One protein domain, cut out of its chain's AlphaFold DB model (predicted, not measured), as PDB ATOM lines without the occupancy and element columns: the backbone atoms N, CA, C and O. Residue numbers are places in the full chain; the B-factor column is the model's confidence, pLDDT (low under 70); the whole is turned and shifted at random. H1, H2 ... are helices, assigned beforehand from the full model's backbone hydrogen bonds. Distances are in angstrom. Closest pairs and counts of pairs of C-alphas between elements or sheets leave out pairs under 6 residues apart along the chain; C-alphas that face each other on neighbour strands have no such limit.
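This is residues 42 to 148 of the 286 residues of an uncharacterized protein of Elusimicrobia bacterium (UniProt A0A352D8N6). Helices H3, H4 and H5 fold back and forth with their centres in a triangle, while the longest helix, H1, packs along H3 and short H2 packs on H1. The printed part has 107 residues with five named helices, H1 to H5 in order along the chain, and no named strand; the helices hold 63 of the 107 residues, and the class is all helix. The whole is compact, with a radius of gyration of the C-alphas of 14.4 A and spans of 44 by 36 by 20 A.

H1, residues 49 to 68, touches H2, residues 79 to 82, with residues 61 to 66 alone; the closest C-alphas, of Ser 62 and Ala 82, are 5.7 A apart. H1 touches H3, residues 94 to 104, opposite ways at a shallow tilt of 13 degrees; the closest C-alphas are those of Leu 56 and Tyr 104, 5.8 A. H3 and H4, residues 107 to 122, form a hairpin, the closest C-alphas being those of Ser 98 and Ala 110, 4.1 A. H4 and H5, residues 136 to 147, form another, closest at Ala 111 and Asn 143, C-alphas 4.8 A apart. H1, H3, H4 and H5 have every O i to N i+4 pair within hydrogen-bond range; H2 is too short for one.

H1, 28.3 A long, begins at C-alpha 49 (17.589, -35.455, 47.591); H4 is 22.7 A; H5 ends at C-alpha 147 (31.120, -49.886, 38.021).

The printed part has no cut. The links H2 to H3 and H4 to H5 are long. Residues 42, 82 to 90 and 123 to 135 have pLDDT under 70.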
ATOM      1  N   PHE A  42      20.439 -31.324  34.228       58.84
ATOM      2  CA  PHE A  42      20.454 -31.974  35.518       58.84
ATOM      3  C   PHE A  42      21.885 -32.366  35.840       58.84
ATOM      4  O   PHE A  42      22.447 -33.297  35.261       58.84
ATOM      5  N   VAL A  43      22.492 -31.622  36.755       71.38
ATOM      6  CA  VAL A  43      23.776 -31.995  37.320       71.38
ATOM      7  C   VAL A  43      23.458 -32.827  38.551       71.38
ATOM      8  O   VAL A  43      23.141 -32.297  39.616       71.38
ATOM      9  N   TRP A  44      23.519 -34.152  38.394       80.44
ATOM     10  CA  TRP A  44      23.260 -35.115  39.470       80.44
ATOM     11  C   TRP A  44      24.017 -34.749  40.765       80.44
ATOM     12  O   TRP A  44      23.464 -34.814  41.861       80.44
ATOM     13  N   ALA A  45      25.264 -34.282  40.632       79.31
ATOM     14  CA  ALA A  45      26.116 -33.872  41.750       79.31
ATOM     15  C   ALA A  45      25.634 -32.612  42.501       79.31
ATOM     16  O   ALA A  45      25.965 -32.451  43.672       79.31
ATOM     17  N   GLU A  46      24.865 -31.735  41.854       81.56
ATOM     18  CA  GLU A  46      24.371 -30.469  42.424       81.56
ATOM     19  C   GLU A  46      22.917 -30.571  42.909       81.56
ATOM     20  O   GLU A  46      22.386 -29.640  43.511       81.56
ATOM     21  N   SER A  47      22.264 -31.705  42.653       84.88
ATOM     22  CA  SER A  47      20.849 -31.902  42.956       84.88
ATOM     23  C   SER A  47      20.630 -32.287  44.415       84.88
ATOM     24  O   SER A  47      21.382 -33.079  44.987       84.88
ATOM     25  N   ASN A  48      19.566 -31.757  45.017       88.69
ATOM     26  CA  ASN A  48      19.150 -32.167  46.356       88.69
ATOM     27  C   ASN A  48      18.420 -33.525  46.327       88.69
ATOM     28  O   ASN A  48      18.063 -34.040  45.266       88.69
ATOM     29  N   GLU A  49      18.168 -34.107  47.500       91.19
ATOM     30  CA  GLU A  49      17.589 -35.455  47.591       91.19
ATOM     31  C   GLU A  49      16.137 -35.548  47.107       91.19
ATOM     32  O   GLU A  49      15.717 -36.600  46.629       91.19
ATOM     33  N   VAL A  50      15.377 -34.449  47.158       88.81
ATOM     34  CA  VAL A  50      14.019 -34.396  46.595       88.81
ATOM     35  C   VAL A  50      14.084 -34.500  45.073       88.81
ATOM     36  O   VAL A  50      13.375 -35.309  44.478       88.81
ATOM     37  N   GLN A  51      14.975 -33.728  44.445       87.50
ATOM     38  CA  GLN A  51      15.203 -33.777  43.002       87.50
ATOM     39  C   GLN A  51      15.698 -35.160  42.583       87.50
ATOM     40  O   GLN A  51      15.107 -35.770  41.697       87.50
ATOM     41  N   LYS A  52      16.729 -35.695  43.250       89.56
ATOM     42  CA  LYS A  52      17.263 -37.031  42.948       89.56
ATOM     43  C   LYS A  52      16.187 -38.113  43.028       89.56
ATOM     44  O   LYS A  52      16.079 -38.910  42.103       89.56
ATOM     45  N   ALA A  53      15.359 -38.118  44.075       89.81
ATOM     46  CA  ALA A  53      14.262 -39.075  44.196       89.81
ATOM     47  C   ALA A  53      13.262 -38.967  43.031       89.81
ATOM     48  O   ALA A  53      12.840 -39.987  42.495       89.81
ATOM     49  N   ALA A  54      12.923 -37.751  42.592       88.56
ATOM     50  CA  ALA A  54      12.011 -37.553  41.467       88.56
ATOM     51  C   ALA A  54      12.599 -38.069  40.139       88.56
ATOM     52  O   ALA A  54      11.898 -38.700  39.347       88.56
ATOM     53  N   TYR A  55      13.902 -37.871  39.911       86.44
ATOM     54  CA  TYR A  55      14.587 -38.454  38.753       86.44
ATOM     55  C   TYR A  55      14.621 -39.975  38.805       86.44
ATOM     56  O   TYR A  55      14.374 -40.630  37.793       86.44
ATOM     57  N   LEU A  56      14.911 -40.547  39.972       91.38
ATOM     58  CA  LEU A  56      14.935 -41.994  40.148       91.38
ATOM     59  C   LEU A  56      13.568 -42.618  39.844       91.38
ATOM     60  O   LEU A  56      13.521 -43.653  39.183       91.38
ATOM     61  N   GLU A  57      12.466 -41.960  40.205       90.50
ATOM     62  CA  GLU A  57      11.115 -42.397  39.839       90.50
ATOM     63  C   GLU A  57      10.882 -42.398  38.323       90.50
ATOM     64  O   GLU A  57      10.384 -43.382  37.762       90.50
ATOM     65  N   LEU A  58      11.288 -41.321  37.645       85.12
ATOM     66  CA  LEU A  58      11.172 -41.196  36.191       85.12
ATOM     67  C   LEU A  58      11.962 -42.297  35.467       85.12
ATOM     68  O   LEU A  58      11.451 -42.956  34.550       85.12
ATOM     69  N   TYR A  59      13.205 -42.523  35.891       87.38
ATOM     70  CA  TYR A  59      14.060 -43.557  35.323       87.38
ATOM     71  C   TYR A  59      13.558 -44.957  35.654       87.38
ATOM     72  O   TYR A  59      13.523 -45.796  34.760       87.38
ATOM     73  N   ASN A  60      13.096 -45.212  36.880       90.12
ATOM     74  CA  ASN A  60      12.534 -46.506  37.252       90.12
ATOM     75  C   ASN A  60      11.329 -46.853  36.369       90.12
ATOM     76  O   ASN A  60      11.283 -47.947  35.810       90.12
ATOM     77  N   LYS A  61      10.404 -45.910  36.139       86.25
ATOM     78  CA  LYS A  61       9.276 -46.114  35.211       86.25
ATOM     79  C   LYS A  61       9.758 -46.477  33.801       86.25
ATOM     80  O   LYS A  61       9.288 -47.460  33.226       86.25
ATOM     81  N   SER A  62      10.732 -45.731  33.278       87.56
ATOM     82  CA  SER A  62      11.312 -45.965  31.945       87.56
ATOM     83  C   SER A  62      12.015 -47.329  31.855       87.56
ATOM     84  O   SER A  62      11.888 -48.050  30.865       87.56
ATOM     85  N   ILE A  63      12.720 -47.727  32.914       91.56
ATOM     86  CA  ILE A  63      13.382 -49.028  33.030       91.56
ATOM     87  C   ILE A  63      12.342 -50.149  33.030       91.56
ATOM     88  O   ILE A  63      12.437 -51.050  32.201       91.56
ATOM     89  N   GLN A  64      11.321 -50.090  33.893       91.62
ATOM     90  CA  GLN A  64      10.271 -51.117  33.956       91.62
ATOM     91  C   GLN A  64       9.541 -51.263  32.618       91.62
ATOM     92  O   GLN A  64       9.314 -52.377  32.139       91.62
ATOM     93  N   TYR A  65       9.228 -50.137  31.973       90.31
ATOM     94  CA  TYR A  65       8.621 -50.145  30.650       90.31
ATOM     95  C   TYR A  65       9.533 -50.801  29.606       90.31
ATOM     96  O   TYR A  65       9.077 -51.641  28.824       90.31
ATOM     97  N   SER A  66      10.823 -50.453  29.607       90.56
ATOM     98  CA  SER A  66      11.808 -51.015  28.682       90.56
ATOM     99  C   SER A  66      11.985 -52.521  28.889       90.56
ATOM    100  O   SER A  66      12.010 -53.280  27.923       90.56
ATOM    101  N   LEU A  67      12.018 -52.986  30.139       92.56
ATOM    102  CA  LEU A  67      12.113 -54.410  30.467       92.56
ATOM    103  C   LEU A  67      10.912 -55.206  29.941       92.56
ATOM    104  O   LEU A  67      11.091 -56.271  29.351       92.56
ATOM    105  N   LYS A  68       9.691 -54.672  30.079       92.06
ATOM    106  CA  LYS A  68       8.455 -55.300  29.572       92.06
ATOM    107  C   LYS A  68       8.398 -55.371  28.039       92.06
ATOM    108  O   LYS A  68       7.680 -56.203  27.483       92.06
ATOM    109  N   ASN A  69       9.116 -54.485  27.351       90.12
ATOM    110  CA  ASN A  69       8.997 -54.277  25.908       90.12
ATOM    111  C   ASN A  69      10.292 -54.532  25.133       90.12
ATOM    112  O   ASN A  69      10.388 -54.166  23.960       90.12
ATOM    113  N   ILE A  70      11.276 -55.175  25.757       88.31
ATOM    114  CA  ILE A  70      12.549 -55.451  25.110       88.31
ATOM    115  C   ILE A  70      12.359 -56.211  23.791       88.31
ATOM    116  O   ILE A  70      11.586 -57.162  23.692       88.31
ATOM    117  N   GLY A  71      13.054 -55.764  22.746       82.50
ATOM    118  CA  GLY A  71      12.978 -56.364  21.420       82.50
ATOM    119  C   GLY A  71      11.835 -55.843  20.539       82.50
ATOM    120  O   GLY A  71      11.863 -56.103  19.333       82.50
ATOM    121  N   LYS A  72      10.882 -55.074  21.078       83.50
ATOM    122  CA  LYS A  72       9.764 -54.526  20.299       83.50
ATOM    123  C   LYS A  72      10.139 -53.227  19.565       83.50
ATOM    124  O   LYS A  72      10.808 -52.369  20.150       83.50
ATOM    125  N   PRO A  73       9.717 -53.051  18.298       81.38
ATOM    126  CA  PRO A  73       9.836 -51.783  17.580       81.38
ATOM    127  C   PRO A  73       9.053 -50.661  18.266       81.38
ATOM    128  O   PRO A  73       7.936 -50.880  18.718       81.38
ATOM    129  N   ILE A  74       9.582 -49.438  18.252       77.19
ATOM    130  CA  ILE A  74       8.960 -48.287  18.937       77.19
ATOM    131  C   ILE A  74       7.572 -47.940  18.385       77.19
ATOM    132  O   ILE A  74       6.693 -47.539  19.137       77.19
ATOM    133  N   LYS A  75       7.322 -48.194  17.095       80.38
ATOM    134  CA  LYS A  75       6.000 -48.017  16.462       80.38
ATOM    135  C   LYS A  75       4.893 -48.926  17.027       80.38
ATOM    136  O   LYS A  75       3.727 -48.691  16.742       80.38
ATOM    137  N   GLU A  76       5.252 -49.989  17.749       83.19
ATOM    138  CA  GLU A  76       4.318 -50.949  18.366       83.19
ATOM    139  C   GLU A  76       4.120 -50.679  19.864       83.19
ATOM    140  O   GLU A  76       3.449 -51.446  20.556       83.19
ATOM    141  N   LEU A  77       4.742 -49.618  20.379       82.62
ATOM    142  CA  LEU A  77       4.757 -49.276  21.790       82.62
ATOM    143  C   LEU A  77       3.777 -48.147  22.084       82.62
ATOM    144  O   LEU A  77       3.702 -47.162  21.353       82.62
ATOM    145  N   ASP A  78       3.058 -48.282  23.194       82.56
ATOM    146  CA  ASP A  78       2.296 -47.178  23.761       82.56
ATOM    147  C   ASP A  78       3.256 -46.226  24.486       82.56
ATOM    148  O   ASP A  78       3.676 -46.477  25.621       82.56
ATOM    149  N   LEU A  79       3.646 -45.151  23.803       76.06
ATOM    150  CA  LEU A  79       4.615 -44.183  24.315       76.06
ATOM    151  C   LEU A  79       4.068 -43.320  25.457       76.06
ATOM    152  O   LEU A  79       4.864 -42.717  26.178       76.06
ATOM    153  N   SER A  80       2.749 -43.304  25.679       75.31
ATOM    154  CA  SER A  80       2.158 -42.609  26.828       75.31
ATOM    155  C   SER A  80       2.591 -43.240  28.161       75.31
ATOM    156  O   SER A  80       2.794 -42.549  29.163       75.31
ATOM    157  N   GLU A  81       2.836 -44.552  28.163       72.00
ATOM    158  CA  GLU A  81       3.319 -45.305  29.322       72.00
ATOM    159  C   GLU A  81       4.852 -45.270  29.468       72.00
ATOM    160  O   GLU A  81       5.375 -45.484  30.565       72.00
ATOM    161  N   ALA A  82       5.570 -44.987  28.378       65.88
ATOM    162  CA  ALA A  82       7.022 -45.127  28.265       65.88
ATOM    163  C   ALA A  82       7.816 -43.964  28.890       65.88
ATOM    164  O   ALA A  82       8.988 -44.122  29.235       65.88
ATOM    165  N   GLY A  83       7.177 -42.798  29.039       64.19
ATOM    166  CA  GLY A  83       7.855 -41.545  29.376       64.19
ATOM    167  C   GLY A  83       8.628 -40.954  28.182       64.19
ATOM    168  O   GLY A  83       8.858 -41.636  27.179       64.19
ATOM    169  N   PRO A  84       9.055 -39.678  28.262       62.59
ATOM    170  CA  PRO A  84       9.635 -38.958  27.121       62.59
ATOM    171  C   PRO A  84      10.957 -39.561  26.616       62.59
ATOM    172  O   PRO A  84      11.302 -39.409  25.446       62.59
ATOM    173  N   ARG A  85      11.678 -40.302  27.469       66.38
ATOM    174  CA  ARG A  85      13.025 -40.812  27.170       66.38
ATOM    175  C   ARG A  85      13.068 -42.011  26.242       66.38
ATOM    176  O   ARG A  85      14.089 -42.237  25.612       66.38
ATOM    177  N   ILE A  86      11.997 -42.789  26.134       69.56
ATOM    178  CA  ILE A  86      12.004 -43.972  25.260       69.56
ATOM    179  C   ILE A  86      11.729 -43.575  23.805       69.56
ATOM    180  O   ILE A  86      12.219 -44.228  22.885       69.56
ATOM    181  N   ALA A  87      11.026 -42.461  23.586       66.06
ATOM    182  CA  ALA A  87      10.596 -42.004  22.267       66.06
ATOM    183  C   ALA A  87      11.747 -41.606  21.321       66.06
ATOM    184  O   ALA A  87      11.534 -41.536  20.112       66.06
ATOM    185  N   ILE A  88      12.957 -41.362  21.839       66.31
ATOM    186  CA  ILE A  88      14.132 -41.011  21.019       66.31
ATOM    187  C   ILE A  88      14.800 -42.227  20.359       66.31
ATOM    188  O   ILE A  88      15.672 -42.057  19.509       66.31
ATOM    189  N   TYR A  89      14.418 -43.447  20.741       65.50
ATOM    190  CA  TYR A  89      14.994 -44.683  20.212       65.50
ATOM    191  C   TYR A  89      14.134 -45.264  19.079       65.50
ATOM    192  O   TYR A  89      12.945 -44.983  18.967       65.50
ATOM    193  N   HIS A  90      14.723 -46.120  18.235       63.59
ATOM    194  CA  HIS A  90      13.997 -46.852  17.179       63.59
ATOM    195  C   HIS A  90      13.401 -48.189  17.660       63.59
ATOM    196  O   HIS A  90      12.409 -48.683  17.115       63.59
ATOM    197  N   LYS A  91      13.999 -48.776  18.700       77.50
ATOM    198  CA  LYS A  91      13.636 -50.065  19.298       77.50
ATOM    199  C   LYS A  91      14.144 -50.106  20.737       77.50
ATOM    200  O   LYS A  91      15.182 -49.522  21.028       77.50
ATOM    201  N   VAL A  92      13.449 -50.829  21.614       83.12
ATOM    202  CA  VAL A  92      13.934 -51.074  22.980       83.12
ATOM    203  C   VAL A  92      14.945 -52.219  22.965       83.12
ATOM    204  O   VAL A  92      14.600 -53.354  22.618       83.12
ATOM    205  N   THR A  93      16.192 -51.936  23.339       86.81
ATOM    206  CA  THR A  93      17.291 -52.914  23.373       86.81
ATOM    207  C   THR A  93      17.919 -53.011  24.765       86.81
ATOM    208  O   THR A  93      17.644 -52.209  25.659       86.81
ATOM    209  N   PHE A  94      18.804 -53.994  24.953       90.25
ATOM    210  CA  PHE A  94      19.646 -54.067  26.148       90.25
ATOM    211  C   PHE A  94      20.556 -52.834  26.303       90.25
ATOM    212  O   PHE A  94      20.833 -52.432  27.429       90.25
ATOM    213  N   GLU A  95      20.973 -52.195  25.204       87.88
ATOM    214  CA  GLU A  95      21.717 -50.929  25.246       87.88
ATOM    215  C   GLU A  95      20.850 -49.798  25.809       87.88
ATOM    216  O   GLU A  95      21.284 -49.102  26.723       87.88
ATOM    217  N   THR A  96      19.596 -49.669  25.354       87.19
ATOM    218  CA  THR A  96      18.636 -48.698  25.909       87.19
ATOM    219  C   THR A  96      18.493 -48.867  27.422       87.19
ATOM    220  O   THR A  96      18.590 -47.902  28.176       87.19
ATOM    221  N   ILE A  97      18.314 -50.107  27.884       91.62
ATOM    222  CA  ILE A  97      18.162 -50.413  29.312       91.62
ATOM    223  C   ILE A  97      19.459 -50.114  30.077       91.62
ATOM    224  O   ILE A  97      19.412 -49.564  31.175       91.62
ATOM    225  N   SER A  98      20.617 -50.430  29.493       92.44
ATOM    226  CA  SER A  98      21.925 -50.109  30.068       92.44
ATOM    227  C   SER A  98      22.098 -48.603  30.279       92.44
ATOM    228  O   SER A  98      22.479 -48.180  31.371       92.44
ATOM    229  N   MET A  99      21.760 -47.790  29.273       88.31
ATOM    230  CA  MET A  99      21.813 -46.329  29.373       88.31
ATOM    231  C   MET A  99      20.896 -45.809  30.480       88.31
ATOM    232  O   MET A  99      21.342 -45.018  31.307       88.31
ATOM    233  N   LEU A 100      19.659 -46.307  30.555       90.69
ATOM    234  CA  LEU A 100      18.720 -45.910  31.603       90.69
ATOM    235  C   LEU A 100      19.239 -46.260  33.004       90.69
ATOM    236  O   LEU A 100      19.145 -45.433  33.904       90.69
ATOM    237  N   TYR A 101      19.838 -47.440  33.203       94.19
ATOM    238  CA  TYR A 101      20.453 -47.785  34.490       94.19
ATOM    239  C   TYR A 101      21.676 -46.927  34.817       94.19
ATOM    240  O   TYR A 101      21.904 -46.604  35.985       94.19
ATOM    241  N   ARG A 102      22.446 -46.519  33.803       90.38
ATOM    242  CA  ARG A 102      23.571 -45.600  33.989       90.38
ATOM    243  C   ARG A 102      23.090 -44.228  34.454       90.38
ATOM    244  O   ARG A 102      23.675 -43.682  35.382       90.38
ATOM    245  N   GLU A 103      22.022 -43.705  33.854       87.81
ATOM    246  CA  GLU A 103      21.401 -42.433  34.251       87.81
ATOM    247  C   GLU A 103      20.678 -42.524  35.607       87.81
ATOM    248  O   GLU A 103      20.715 -41.576  36.387       87.81
ATOM    249  N   TYR A 104      20.101 -43.686  35.924       90.75
ATOM    250  CA  TYR A 104      19.553 -44.021  37.244       90.75
ATOM    251  C   TYR A 104      20.641 -44.131  38.331       90.75
ATOM    252  O   TYR A 104      20.336 -44.095  39.518       90.75
ATOM    253  N   GLY A 105      21.917 -44.275  37.953       91.31
ATOM    254  CA  GLY A 105      23.042 -44.391  38.885       91.31
ATOM    255  C   GLY A 105      23.350 -45.818  39.358       91.31
ATOM    256  O   GLY A 105      24.244 -46.002  40.186       91.31
ATOM    257  N   ASP A 106      22.686 -46.843  38.812       95.44
ATOM    258  CA  ASP A 106      23.055 -48.249  39.026       95.44
ATOM    259  C   ASP A 106      24.012 -48.720  37.925       95.44
ATOM    260  O   ASP A 106      23.650 -49.382  36.946       95.44
ATOM    261  N   LEU A 107      25.287 -48.376  38.109       94.25
ATOM    262  CA  LEU A 107      26.354 -48.720  37.168       94.25
ATOM    263  C   LEU A 107      26.554 -50.236  37.021       94.25
ATOM    264  O   LEU A 107      27.067 -50.687  35.997       94.25
ATOM    265  N   ARG A 108      26.162 -51.035  38.023       96.12
ATOM    266  CA  ARG A 108      26.315 -52.494  37.965       96.12
ATOM    267  C   ARG A 108      25.306 -53.085  36.995       96.12
ATOM    268  O   ARG A 108      25.711 -53.785  36.069       96.12
ATOM    269  N   LYS A 109      24.026 -52.728  37.135       96.62
ATOM    270  CA  LYS A 109      23.001 -53.137  36.166       96.62
ATOM    271  C   LYS A 109      23.279 -52.568  34.782       96.62
ATOM    272  O   LYS A 109      23.130 -53.289  33.799       96.62
ATOM    273  N   ALA A 110      23.762 -51.327  34.686       95.50
ATOM    274  CA  ALA A 110      24.182 -50.760  33.406       95.50
ATOM    275  C   ALA A 110      25.221 -51.650  32.699       95.50
ATOM    276  O   ALA A 110      25.057 -51.972  31.520       95.50
ATOM    277  N   ALA A 111      26.248 -52.114  33.420       95.75
ATOM    278  CA  ALA A 111      27.271 -53.002  32.875       95.75
ATOM    279  C   ALA A 111      26.733 -54.392  32.499       95.75
ATOM    280  O   ALA A 111      27.071 -54.913  31.437       95.75
ATOM    281  N   GLU A 112      25.862 -54.974  33.325       95.81
ATOM    282  CA  GLU A 112      25.213 -56.263  33.044       95.81
ATOM    283  C   GLU A 112      24.377 -56.214  31.759       95.81
ATOM    284  O   GLU A 112      24.489 -57.100  30.908       95.81
ATOM    285  N   TYR A 113      23.582 -55.159  31.576       94.69
ATOM    286  CA  TYR A 113      22.781 -54.973  30.370       94.69
ATOM    287  C   TYR A 113      23.637 -54.675  29.135       94.69
ATOM    288  O   TYR A 113      23.364 -55.210  28.061       94.69
ATOM    289  N   MET A 114      24.729 -53.916  29.274       93.38
ATOM    290  CA  MET A 114      25.660 -53.691  28.163       93.38
ATOM    291  C   MET A 114      26.349 -54.993  27.725       93.38
ATOM    292  O   MET A 114      26.537 -55.233  26.533       93.38
ATOM    293  N   PHE A 115      26.677 -55.884  28.664       93.19
ATOM    294  CA  PHE A 115      27.196 -57.213  28.335       93.19
ATOM    295  C   PHE A 115      26.163 -58.075  27.592       93.19
ATOM    296  O   PHE A 115      26.513 -58.737  26.615       93.19
ATOM    297  N   GLN A 116      24.885 -58.036  27.990       91.31
ATOM    298  CA  GLN A 116      23.811 -58.729  27.263       91.31
ATOM    299  C   GLN A 116      23.639 -58.183  25.840       91.31
ATOM    300  O   GLN A 116      23.475 -58.961  24.898       91.31
ATOM    301  N   PHE A 117      23.744 -56.861  25.665       88.75
ATOM    302  CA  PHE A 117      23.758 -56.230  24.347       88.75
ATOM    303  C   PHE A 117      24.922 -56.736  23.487       88.75
ATOM    304  O   PHE A 117      24.710 -57.180  22.357       88.75
ATOM    305  N   TRP A 118      26.139 -56.758  24.040       88.62
ATOM    306  CA  TRP A 118      27.302 -57.324  23.359       88.62
ATOM    307  C   TRP A 118      27.080 -58.794  22.985       88.62
ATOM    308  O   TRP A 118      27.283 -59.158  21.830       88.62
ATOM    309  N   GLY A 119      26.578 -59.633  23.893       87.19
ATOM    310  CA  GLY A 119      26.271 -61.036  23.591       87.19
ATOM    311  C   GLY A 119      25.274 -61.196  22.436       87.19
ATOM    312  O   GLY A 119      25.515 -61.976  21.513       87.19
ATOM    313  N   ALA A 120      24.195 -60.406  22.434       82.19
ATOM    314  CA  ALA A 120      23.207 -60.394  21.354       82.19
ATOM    315  C   ALA A 120      23.813 -59.939  20.013       82.19
ATOM    316  O   ALA A 120      23.500 -60.520  18.970       82.19
ATOM    317  N   SER A 121      24.731 -58.966  20.043       78.50
ATOM    318  CA  SER A 121      25.442 -58.474  18.856       78.50
ATOM    319  C   SER A 121      26.317 -59.546  18.190       78.50
ATOM    320  O   SER A 121      26.418 -59.591  16.965       78.50
ATOM    321  N   GLN A 122      26.910 -60.458  18.974       74.81
ATOM    322  CA  GLN A 122      27.764 -61.533  18.453       74.81
ATOM    323  C   GLN A 122      26.961 -62.687  17.830       74.81
ATOM    324  O   GLN A 122      27.479 -63.431  16.998       74.81
ATOM    325  N   GLY A 123      25.694 -62.847  18.224       62.06
ATOM    326  CA  GLY A 123      24.802 -63.924  17.780       62.06
ATOM    327  C   GLY A 123      24.115 -63.694  16.430       62.06
ATOM    328  O   GLY A 123      23.257 -64.490  16.058       62.06
ATOM    329  N   GLY A 124      24.434 -62.614  15.707       51.41
ATOM    330  CA  GLY A 124      23.806 -62.295  14.418       51.41
ATOM    331  C   GLY A 124      22.347 -61.827  14.514       51.41
ATOM    332  O   GLY A 124      21.688 -61.692  13.488       51.41
ATOM    333  N   LEU A 125      21.842 -61.545  15.721       44.56
ATOM    334  CA  LEU A 125      20.471 -61.073  15.954       44.56
ATOM    335  C   LEU A 125      20.258 -59.585  15.632       44.56
ATOM    336  O   LEU A 125      19.163 -59.077  15.868       44.56
ATOM    337  N   ALA A 126      21.276 -58.884  15.122       47.22
ATOM    338  CA  ALA A 126      21.160 -57.455  14.867       47.22
ATOM    339  C   ALA A 126      22.231 -56.851  13.931       47.22
ATOM    340  O   ALA A 126      23.078 -56.079  14.386       47.22
ATOM    341  N   PRO A 127      22.199 -57.118  12.616       45.91
ATOM    342  CA  PRO A 127      22.873 -56.258  11.635       45.91
ATOM    343  C   PRO A 127      22.349 -54.805  11.662       45.91
ATOM    344  O   PRO A 127      23.039 -53.881  11.255       45.91
ATOM    345  N   ASP A 128      21.125 -54.622  12.151       48.72
ATOM    346  CA  ASP A 128      20.324 -53.398  12.205       48.72
ATOM    347  C   ASP A 128      20.304 -52.715  13.590       48.72
ATOM    348  O   ASP A 128      19.758 -51.621  13.712       48.72
ATOM    349  N   MET A 129      20.922 -53.307  14.629       46.09
ATOM    350  CA  MET A 129      21.113 -52.656  15.949       46.09
ATOM    351  C   MET A 129      22.555 -52.212  16.213       46.09
ATOM    352  O   MET A 129      22.865 -51.778  17.318       46.09
ATOM    353  N   LEU A 130      23.447 -52.335  15.230       49.00
ATOM    354  CA  LEU A 130      24.827 -51.886  15.347       49.00
ATOM    355  C   LEU A 130      25.063 -50.777  14.331       49.00
ATOM    356  O   LEU A 130      24.864 -50.974  13.133       49.00
ATOM    357  N   ASN A 131      25.561 -49.629  14.791       45.88
ATOM    358  CA  ASN A 131      26.377 -48.811  13.903       45.88
ATOM    359  C   ASN A 131      27.517 -49.715  13.425       45.88
ATOM    360  O   ASN A 131      28.249 -50.246  14.258       45.88
ATOM    361  N   ALA A 132      27.648 -49.914  12.111       43.34
ATOM    362  CA  ALA A 132      28.614 -50.850  11.526       43.34
ATOM    363  C   ALA A 132      30.069 -50.596  11.983       43.34
ATOM    364  O   ALA A 132      30.894 -51.506  11.942       43.34
ATOM    365  N   ASP A 133      30.345 -49.387  12.481       43.66
ATOM    366  CA  ASP A 133      31.655 -48.934  12.949       43.66
ATOM    367  C   ASP A 133      31.824 -48.955  14.485       43.66
ATOM    368  O   ASP A 133      32.929 -48.749  14.988       43.66
ATOM    369  N   ALA A 134      30.761 -49.205  15.259       50.47
ATOM    370  CA  ALA A 134      30.813 -49.198  16.720       50.47
ATOM    371  C   ALA A 134      31.010 -50.621  17.255       50.47
ATOM    372  O   ALA A 134      30.086 -51.432  17.278       50.47
ATOM    373  N   ASN A 135      32.221 -50.937  17.719       64.81
ATOM    374  CA  ASN A 135      32.476 -52.192  18.416       64.81
ATOM    375  C   ASN A 135      31.867 -52.125  19.833       64.81
ATOM    376  O   ASN A 135      32.401 -51.398  20.676       64.81
ATOM    377  N   PRO A 136      30.823 -52.916  20.161       73.31
ATOM    378  CA  PRO A 136      30.174 -52.857  21.474       73.31
ATOM    379  C   PRO A 136      31.111 -53.231  22.633       73.31
ATOM    380  O   PRO A 136      30.808 -52.964  23.794       73.31
ATOM    381  N   THR A 137      32.274 -53.814  22.328       83.19
ATOM    382  CA  THR A 137      33.318 -54.160  23.298       83.19
ATOM    383  C   THR A 137      33.766 -52.955  24.128       83.19
ATOM    384  O   THR A 137      33.914 -53.089  25.341       83.19
ATOM    385  N   ASP A 138      33.940 -51.778  23.517       83.50
ATOM    386  CA  ASP A 138      34.451 -50.601  24.234       83.50
ATOM    387  C   ASP A 138      33.420 -50.061  25.234       83.50
ATOM    388  O   ASP A 138      33.772 -49.684  26.357       83.50
ATOM    389  N   TYR A 139      32.130 -50.122  24.887       86.62
ATOM    390  CA  TYR A 139      31.048 -49.765  25.805       86.62
ATOM    391  C   TYR A 139      30.951 -50.734  26.986       86.62
ATOM    392  O   TYR A 139      30.769 -50.289  28.120       86.62
ATOM    393  N   VAL A 140      31.118 -52.043  26.762       92.38
ATOM    394  CA  VAL A 140      31.156 -53.030  27.855       92.38
ATOM    395  C   VAL A 140      32.332 -52.756  28.794       92.38
ATOM    396  O   VAL A 140      32.146 -52.723  30.012       92.38
ATOM    397  N   ILE A 141      33.528 -52.517  28.241       92.62
ATOM    398  CA  ILE A 141      34.729 -52.205  29.030       92.62
ATOM    399  C   ILE A 141      34.481 -50.968  29.895       92.62
ATOM    400  O   ILE A 141      34.659 -51.041  31.110       92.62
ATOM    401  N   SER A 142      34.023 -49.868  29.287       92.06
ATOM    402  CA  SER A 142      33.768 -48.613  30.000       92.06
ATOM    403  C   SER A 142      32.752 -48.790  31.128       92.06
ATOM    404  O   SER A 142      33.007 -48.328  32.238       92.06
ATOM    405  N   ASN A 143      31.644 -49.502  30.901       94.06
ATOM    406  CA  ASN A 143      30.636 -49.705  31.944       94.06
ATOM    407  C   ASN A 143      31.172 -50.539  33.118       94.06
ATOM    408  O   ASN A 143      30.942 -50.188  34.276       94.06
ATOM    409  N   TYR A 144      31.927 -51.614  32.860       97.06
ATOM    410  CA  TYR A 144      32.522 -52.390  33.951       97.06
ATOM    411  C   TYR A 144      33.599 -51.610  34.719       97.06
ATOM    412  O   TYR A 144      33.681 -51.740  35.945       97.06
ATOM    413  N   GLU A 145      34.426 -50.810  34.038       95.50
ATOM    414  CA  GLU A 145      35.413 -49.945  34.700       95.50
ATOM    415  C   GLU A 145      34.729 -48.888  35.576       95.50
ATOM    416  O   GLU A 145      35.109 -48.712  36.742       95.50
ATOM    417  N   ASP A 146      33.675 -48.254  35.056       93.69
ATOM    418  CA  ASP A 146      32.865 -47.279  35.781       93.69
ATOM    419  C   ASP A 146      32.196 -47.902  37.007       93.69
ATOM    420  O   ASP A 146      32.212 -47.291  38.076       93.69
ATOM    421  N   ALA A 147      31.700 -49.137  36.906       95.69
ATOM    422  CA  ALA A 147      31.120 -49.886  38.021       95.69
ATOM    423  C   ALA A 147      32.168 -50.468  38.994       95.69
ATOM    424  O   ALA A 147      31.820 -50.984  40.058       95.69
ATOM    425  N   GLY A 148      33.462 -50.421  38.658       96.62
ATOM    426  CA  GLY A 148      34.527 -51.066  39.434       96.62
ATOM    427  C   GLY A 148      34.466 -52.601  39.434       96.62
ATOM    428  O   GLY A 148      35.052 -53.245  40.306       96.62
TER     429      GLY A 148